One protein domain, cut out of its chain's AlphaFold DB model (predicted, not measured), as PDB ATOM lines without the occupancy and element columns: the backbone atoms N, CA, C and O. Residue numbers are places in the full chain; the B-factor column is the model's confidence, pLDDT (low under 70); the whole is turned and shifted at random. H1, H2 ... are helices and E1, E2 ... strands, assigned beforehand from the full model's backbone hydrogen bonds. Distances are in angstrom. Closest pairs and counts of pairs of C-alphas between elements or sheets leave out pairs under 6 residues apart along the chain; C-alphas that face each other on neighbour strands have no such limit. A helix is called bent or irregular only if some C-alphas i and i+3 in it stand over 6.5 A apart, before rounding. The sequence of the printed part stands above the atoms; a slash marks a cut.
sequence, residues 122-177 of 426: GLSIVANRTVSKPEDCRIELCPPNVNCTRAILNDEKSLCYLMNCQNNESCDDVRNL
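This is residues 122 to 177 of the 426 residues of an uncharacterized protein of Danionella translucida (UniProt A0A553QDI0). A small three-stranded sheet, with E3 between E1 and E2, forms a wall; the long stretch of residues 131 to 149 loops over one of its faces. Short H1 sits near one end of the sheet, and residues 172 to 177 fold back from it over the other face. The order is E1, E3, E2, antiparallel throughout. The printed part has 56 residues, with E1, E2, E3 and H1 along the chain; under half are in named elements, and the class is mostly strand. It is compact, with a radius of gyration of the C-alphas of 10.8 A and spans of 30 by 26 by 14 A.

Look first at inner strand E3, residues 159 to 165. Edge strand E1, residues 123 to 130, is its antiparallel neighbour at 157 degrees; find N 126 and O 162, 2.8 A apart, within hydrogen-bond range. E2, residues 150 to 154, the other edge strand, forms a hairpin with E3 at 152 degrees; N 161 and O 152 are 2.8 A apart, within hydrogen-bond range. E1 and E2 are apart. H1, residues 168 to 171, is on the sheet but only grazes it; its closest C-alphas to E3 are those of Cys 165 and Cys 171, 6.3 A apart. H1 is too short for an O i to N i+4 pair, and its one O i to N i+3 pair is not within range.

Find C-alpha 123 at (28.779, 19.333, -36.101); from there E1 runs 20.6 A, bending by 55 degrees at residue 126. E3 covers 19.1 A and E2 13.4 A. H1 ends at C-alpha 171, (29.741, 19.585, -28.711); it is only just irregular, with C-alphas 168 and 171 6.52 A apart.

The C-alphas farthest apart, of Ser 132 and Asn 167, are 30.6 A apart. The printed part has no cut. The link from E1 to E2 is long, with 19 residues. Mean pLDDT of the printed part is 92.6; residue 168 is under 70.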
ATOM      1  N   GLY A 122      26.471  22.845 -36.569       82.25
ATOM      2  CA  GLY A 122      27.928  23.033 -36.696       82.25
ATOM      3  C   GLY A 122      28.773  21.800 -36.338       82.25
ATOM      4  O   GLY A 122      30.001  21.902 -36.276       82.25
ATOM      5  N   LEU A 123      28.134  20.641 -36.141       90.00
ATOM      6  CA  LEU A 123      28.779  19.333 -36.101       90.00
ATOM      7  C   LEU A 123      29.052  18.857 -37.536       90.00
ATOM      8  O   LEU A 123      28.161  18.879 -38.388       90.00
ATOM      9  N   SER A 124      30.262  18.367 -37.797       92.25
ATOM     10  CA  SER A 124      30.614  17.713 -39.062       92.25
ATOM     11  C   SER A 124      31.367  16.410 -38.809       92.25
ATOM     12  O   SER A 124      32.379  16.399 -38.109       92.25
ATOM     13  N   ILE A 125      30.889  15.298 -39.374       94.06
ATOM     14  CA  ILE A 125      31.585  14.005 -39.305       94.06
ATOM     15  C   ILE A 125      32.676  13.999 -40.380       94.06
ATOM     16  O   ILE A 125      32.391  13.909 -41.570       94.06
ATOM     17  N   VAL A 126      33.931  14.093 -39.943       95.94
ATOM     18  CA  VAL A 126      35.124  14.173 -40.797       95.94
ATOM     19  C   VAL A 126      35.496  12.808 -41.369       95.94
ATOM     20  O   VAL A 126      35.862  12.697 -42.538       95.94
ATOM     21  N   ALA A 127      35.448  11.768 -40.537       96.31
ATOM     22  CA  ALA A 127      35.832  10.414 -40.918       96.31
ATOM     23  C   ALA A 127      35.183   9.368 -40.004       96.31
ATOM     24  O   ALA A 127      34.724   9.667 -38.902       96.31
ATOM     25  N   ASN A 128      35.209   8.111 -40.441       96.31
ATOM     26  CA  ASN A 128      35.006   6.957 -39.572       96.31
ATOM     27  C   ASN A 128      36.152   5.949 -39.756       96.31
ATOM     28  O   ASN A 128      36.813   5.914 -40.798       96.31
ATOM     29  N   ARG A 129      36.432   5.171 -38.710       97.06
ATOM     30  CA  ARG A 129      37.478   4.141 -38.671       97.06
ATOM     31  C   ARG A 129      36.998   2.949 -37.856       97.06
ATOM     32  O   ARG A 129      36.558   3.120 -36.726       97.06
ATOM     33  N   THR A 130      37.125   1.744 -38.398       97.44
ATOM     34  CA  THR A 130      37.015   0.513 -37.603       97.44
ATOM     35  C   THR A 130      38.237   0.409 -36.701       97.44
ATOM     36  O   THR A 130      39.362   0.435 -37.205       97.44
ATOM     37  N   VAL A 131      38.022   0.291 -35.395       97.56
ATOM     38  CA  VAL A 131      39.074   0.077 -34.392       97.56
ATOM     39  C   VAL A 131      38.964  -1.339 -33.836       97.56
ATOM     40  O   VAL A 131      37.866  -1.874 -33.717       97.56
ATOM     41  N   SER A 132      40.093  -1.976 -33.519       97.31
ATOM     42  CA  SER A 132      40.082  -3.335 -32.956       97.31
ATOM     43  C   SER A 132      39.798  -3.352 -31.456       97.31
ATOM     44  O   SER A 132      39.430  -4.397 -30.922       97.31
ATOM     45  N   LYS A 133      39.965  -2.209 -30.782       97.44
ATOM     46  CA  LYS A 133      39.710  -2.033 -29.357       97.44
ATOM     47  C   LYS A 133      39.129  -0.648 -29.053       97.44
ATOM     48  O   LYS A 133      39.360   0.280 -29.833       97.44
ATOM     49  N   PRO A 134      38.433  -0.461 -27.918       96.25
ATOM     50  CA  PRO A 134      37.887   0.842 -27.564       96.25
ATOM     51  C   PRO A 134      38.967   1.896 -27.280       96.25
ATOM     52  O   PRO A 134      38.811   3.046 -27.692       96.25
ATOM     53  N   GLU A 135      40.092   1.525 -26.654       96.94
ATOM     54  CA  GLU A 135      41.166   2.471 -26.304       96.94
ATOM     55  C   GLU A 135      41.923   3.070 -27.509       96.94
ATOM     56  O   GLU A 135      42.652   4.058 -27.346       96.94
ATOM     57  N   ASP A 136      41.726   2.502 -28.704       97.69
ATOM     58  CA  ASP A 136      42.301   2.969 -29.969       97.69
ATOM     59  C   ASP A 136      41.500   4.139 -30.580       97.69
ATOM     60  O   ASP A 136      42.016   4.850 -31.443       97.69
ATOM     61  N   CYS A 137      40.244   4.370 -30.161       97.88
ATOM     62  CA  CYS A 137      39.392   5.429 -30.720       97.88
ATOM     63  C   CYS A 137      39.810   6.824 -30.226       97.88
ATOM     64  O   CYS A 137      39.251   7.381 -29.282       97.88
ATOM     65  N   ARG A 138      40.829   7.388 -30.878       97.81
ATOM     66  CA  ARG A 138      41.469   8.657 -30.510       97.81
ATOM     67  C   ARG A 138      41.377   9.681 -31.630       97.81
ATOM     68  O   ARG A 138      41.340   9.333 -32.807       97.81
ATOM     69  N   ILE A 139      41.441  10.960 -31.256       96.69
ATOM     70  CA  ILE A 139      41.515  12.097 -32.192       96.69
ATOM     71  C   ILE A 139      42.747  11.979 -33.116       96.69
ATOM     72  O   ILE A 139      42.702  12.424 -34.256       96.69
ATOM     73  N   GLU A 140      43.799  11.278 -32.683       97.31
ATOM     74  CA  GLU A 140      44.981  10.909 -33.482       97.31
ATOM     75  C   GLU A 140      44.658  10.122 -34.775       97.31
ATOM     76  O   GLU A 140      45.462  10.123 -35.704       97.31
ATOM     77  N   LEU A 141      43.480   9.489 -34.885       96.94
ATOM     78  CA  LEU A 141      43.017   8.827 -36.117       96.94
ATOM     79  C   LEU A 141      42.465   9.805 -37.178       96.94
ATOM     80  O   LEU A 141      42.086   9.372 -38.275       96.94
ATOM     81  N   CYS A 142      42.392  11.103 -36.868       97.56
ATOM     82  CA  CYS A 142      41.946  12.147 -37.785       97.56
ATOM     83  C   CYS A 142      42.896  12.287 -38.995       97.56
ATOM     84  O   CYS A 142      44.117  12.210 -38.832       97.56
ATOM     85  N   PRO A 143      42.390  12.517 -40.222       96.50
ATOM     86  CA  PRO A 143      43.245  12.812 -41.371       96.50
ATOM     87  C   PRO A 143      44.089  14.083 -41.135       96.50
ATOM     88  O   PRO A 143      43.526  15.100 -40.742       96.50
ATOM     89  N   PRO A 144      45.398  14.101 -41.460       95.12
ATOM     90  CA  PRO A 144      46.325  15.176 -41.063       95.12
ATOM     91  C   PRO A 144      46.072  16.550 -41.715       95.12
ATOM     92  O   PRO A 144      46.774  17.507 -41.413       95.12
ATOM     93  N   ASN A 145      45.082  16.649 -42.608       94.69
ATOM     94  CA  ASN A 145      44.668  17.879 -43.286       94.69
ATOM     95  C   ASN A 145      43.290  18.384 -42.810       94.69
ATOM     96  O   ASN A 145      42.703  19.247 -43.459       94.69
ATOM     97  N   VAL A 146      42.733  17.816 -41.734       95.19
ATOM     98  CA  VAL A 146      41.433  18.210 -41.175       95.19
ATOM     99  C   VAL A 146      41.544  18.317 -39.658       95.19
ATOM    100  O   VAL A 146      42.176  17.482 -39.020       95.19
ATOM    101  N   ASN A 147      40.900  19.321 -39.068       94.75
ATOM    102  CA  ASN A 147      40.781  19.412 -37.617       94.75
ATOM    103  C   ASN A 147      39.626  18.513 -37.157       94.75
ATOM    104  O   ASN A 147      38.482  18.745 -37.539       94.75
ATOM    105  N   CYS A 148      39.916  17.519 -36.318       96.56
ATOM    106  CA  CYS A 148      38.905  16.824 -35.526       96.56
ATOM    107  C   CYS A 148      39.022  17.301 -34.076       96.56
ATOM    108  O   CYS A 148      40.109  17.279 -33.503       96.56
ATOM    109  N   THR A 149      37.910  17.717 -33.483       95.88
ATOM    110  CA  THR A 149      37.831  18.194 -32.094       95.88
ATOM    111  C   THR A 149      37.358  17.103 -31.138       95.88
ATOM    112  O   THR A 149      37.701  17.136 -29.959       95.88
ATOM    113  N   ARG A 150      36.593  16.116 -31.629       95.56
ATOM    114  CA  ARG A 150      36.100  14.983 -30.833       95.56
ATOM    115  C   ARG A 150      36.185  13.673 -31.621       95.56
ATOM    116  O   ARG A 150      36.094  13.651 -32.850       95.56
ATOM    117  N   ALA A 151      36.344  12.576 -30.888       96.44
ATOM    118  CA  ALA A 151      36.127  11.220 -31.369       96.44
ATOM    119  C   ALA A 151      35.032  10.571 -30.508       96.44
ATOM    120  O   ALA A 151      35.021  10.768 -29.292       96.44
ATOM    121  N   ILE A 152      34.113   9.829 -31.126       96.50
ATOM    122  CA  ILE A 152      33.059   9.067 -30.443       96.50
ATOM    123  C   ILE A 152      33.094   7.632 -30.952       96.50
ATOM    124  O   ILE A 152      33.027   7.389 -32.159       96.50
ATOM    125  N   LEU A 153      33.179   6.674 -30.037       96.88
ATOM    126  CA  LEU A 153      33.110   5.256 -30.353       96.88
ATOM    127  C   LEU A 153      31.653   4.777 -30.382       96.88
ATOM    128  O   LEU A 153      30.844   5.154 -29.539       96.88
ATOM    129  N   ASN A 154      31.326   3.913 -31.340       95.94
ATOM    130  CA  ASN A 154      30.185   3.011 -31.243       95.94
ATOM    131  C   ASN A 154      30.722   1.600 -30.965       95.94
ATOM    132  O   ASN A 154      31.283   0.970 -31.866       95.94
ATOM    133  N   ASP A 155      30.562   1.126 -29.726       94.12
ATOM    134  CA  ASP A 155      31.096  -0.166 -29.274       94.12
ATOM    135  C   ASP A 155      30.491  -1.347 -30.043       94.12
ATOM    136  O   ASP A 155      31.225  -2.226 -30.496       94.12
ATOM    137  N   GLU A 156      29.172  -1.319 -30.283       93.81
ATOM    138  CA  GLU A 156      28.411  -2.369 -30.989       93.81
ATOM    139  C   GLU A 156      28.999  -2.739 -32.361       93.81
ATOM    140  O   GLU A 156      28.866  -3.874 -32.817       93.81
ATOM    141  N   LYS A 157      29.593  -1.756 -33.050       94.75
ATOM    142  CA  LYS A 157      30.125  -1.872 -34.419       94.75
ATOM    143  C   LYS A 157      31.639  -1.659 -34.470       94.75
ATOM    144  O   LYS A 157      32.201  -1.603 -35.562       94.75
ATOM    145  N   SER A 158      32.274  -1.483 -33.306       95.88
ATOM    146  CA  SER A 158      33.694  -1.142 -33.137       95.88
ATOM    147  C   SER A 158      34.145   0.003 -34.062       95.88
ATOM    148  O   SER A 158      35.225  -0.027 -34.657       95.88
ATOM    149  N   LEU A 159      33.275   1.007 -34.238       97.19
ATOM    150  CA  LEU A 159      33.449   2.071 -35.225       97.19
ATOM    151  C   LEU A 159      33.646   3.420 -34.533       97.19
ATOM    152  O   LEU A 159      32.743   3.946 -33.885       97.19
ATOM    153  N   CYS A 160      34.841   3.974 -34.693       97.81
ATOM    154  CA  CYS A 160      35.234   5.284 -34.204       97.81
ATOM    155  C   CYS A 160      34.821   6.364 -35.214       97.81
ATOM    156  O   CYS A 160      35.252   6.336 -36.371       97.81
ATOM    157  N   TYR A 161      33.993   7.313 -34.784       97.19
ATOM    158  CA  TYR A 161      33.559   8.474 -35.556       97.19
ATOM    159  C   TYR A 161      34.388   9.691 -35.151       97.19
ATOM    160  O   TYR A 161      34.428  10.067 -33.982       97.19
ATOM    161  N   LEU A 162      35.040  10.310 -36.129       97.25
ATOM    162  CA  LEU A 162      35.893  11.482 -35.966       97.25
ATOM    163  C   LEU A 162      35.130  12.706 -36.464       97.25
ATOM    164  O   LEU A 162      34.624  12.701 -37.589       97.25
ATOM    165  N   MET A 163      35.032  13.741 -35.636       95.75
ATOM    166  CA  MET A 163      34.164  14.890 -35.893       95.75
ATOM    167  C   MET A 163      34.838  16.224 -35.579       95.75
ATOM    168  O   MET A 163      35.690  16.330 -34.695       95.75
ATOM    169  N   ASN A 164      34.435  17.237 -36.338       95.19
ATOM    170  CA  ASN A 164      34.802  18.633 -36.162       95.19
ATOM    171  C   ASN A 164      33.602  19.398 -35.586       95.19
ATOM    172  O   ASN A 164      32.470  19.207 -36.035       95.19
ATOM    173  N   CYS A 165      33.872  20.263 -34.616       93.75
ATOM    174  CA  CYS A 165      32.902  21.102 -33.925       93.75
ATOM    175  C   CYS A 165      33.264  22.551 -34.218       93.75
ATOM    176  O   CYS A 165      34.295  23.028 -33.753       93.75
ATOM    177  N   GLN A 166      32.455  23.241 -35.024       88.25
ATOM    178  CA  GLN A 166      32.890  24.517 -35.599       88.25
ATOM    179  C   GLN A 166      33.002  25.664 -34.576       88.25
ATOM    180  O   GLN A 166      33.752  26.606 -34.812       88.25
ATOM    181  N   ASN A 167      32.330  25.541 -33.426       82.44
ATOM    182  CA  ASN A 167      32.565  26.329 -32.215       82.44
ATOM    183  C   ASN A 167      32.659  25.356 -31.025       82.44
ATOM    184  O   ASN A 167      31.801  24.478 -30.900       82.44
ATOM    185  N   ASN A 168      33.673  25.500 -30.161       69.94
ATOM    186  CA  ASN A 168      34.004  24.507 -29.120       69.94
ATOM    187  C   ASN A 168      32.832  24.162 -28.178       69.94
ATOM    188  O   ASN A 168      32.702  23.014 -27.768       69.94
ATOM    189  N   GLU A 169      31.974  25.136 -27.874       73.81
ATOM    190  CA  GLU A 169      30.867  25.019 -26.914       73.81
ATOM    191  C   GLU A 169      29.763  24.041 -27.358       73.81
ATOM    192  O   GLU A 169      29.081  23.454 -26.526       73.81
ATOM    193  N   SER A 170      29.578  23.828 -28.667       75.12
ATOM    194  CA  SER A 170      28.386  23.145 -29.198       75.12
ATOM    195  C   SER A 170      28.419  21.609 -29.115       75.12
ATOM    196  O   SER A 170      27.512  20.956 -29.633       75.12
ATOM    197  N   CYS A 171      29.473  21.015 -28.548       86.06
ATOM    198  CA  CYS A 171      29.741  19.585 -28.711       86.06
ATOM    199  C   CYS A 171      29.743  18.741 -27.439       86.06
ATOM    200  O   CYS A 171      29.617  17.524 -27.574       86.06
ATOM    201  N   ASP A 172      29.891  19.314 -26.241       84.06
ATOM    202  CA  ASP A 172      30.131  18.531 -25.017       84.06
ATOM    203  C   ASP A 172      28.979  17.579 -24.653       84.06
ATOM    204  O   ASP A 172      29.235  16.432 -24.256       84.06
ATOM    205  N   ASP A 173      27.735  17.998 -24.901       82.62
ATOM    206  CA  ASP A 173      26.512  17.221 -24.654       82.62
ATOM    207  C   ASP A 173      26.404  15.943 -25.498       82.62
ATOM    208  O   ASP A 173      25.731  14.993 -25.096       82.62
ATOM    209  N   VAL A 174      27.096  15.868 -26.643       84.94
ATOM    210  CA  VAL A 174      27.069  14.701 -27.540       84.94
ATOM    211  C   VAL A 174      27.929  13.571 -26.967       84.94
ATOM    212  O   VAL A 174      29.048  13.317 -27.417       84.94
ATOM    213  N   ARG A 175      27.427  12.908 -25.922       82.12
ATOM    214  CA  ARG A 175      28.125  11.808 -25.242       82.12
ATOM    215  C   ARG A 175      27.957  10.478 -25.968       82.12
ATOM    216  O   ARG A 175      28.940   9.751 -26.082       82.12
ATOM    217  N   ASN A 176      26.771  10.181 -26.504       83.31
ATOM    218  CA  ASN A 176      26.544   8.997 -27.328       83.31
ATOM    219  C   ASN A 176      26.126   9.382 -28.746       83.31
ATOM    220  O   ASN A 176      25.364  10.319 -28.974       83.31
ATOM    221  N   LEU A 177      26.537   8.567 -29.718       84.00
ATOM    222  CA  LEU A 177      26.075   8.703 -31.099       84.00
ATOM    223  C   LEU A 177      24.551   8.483 -31.229       84.00
ATOM    224  O   LEU A 177      23.931   9.012 -32.146       84.00
TER     225      LEU A 177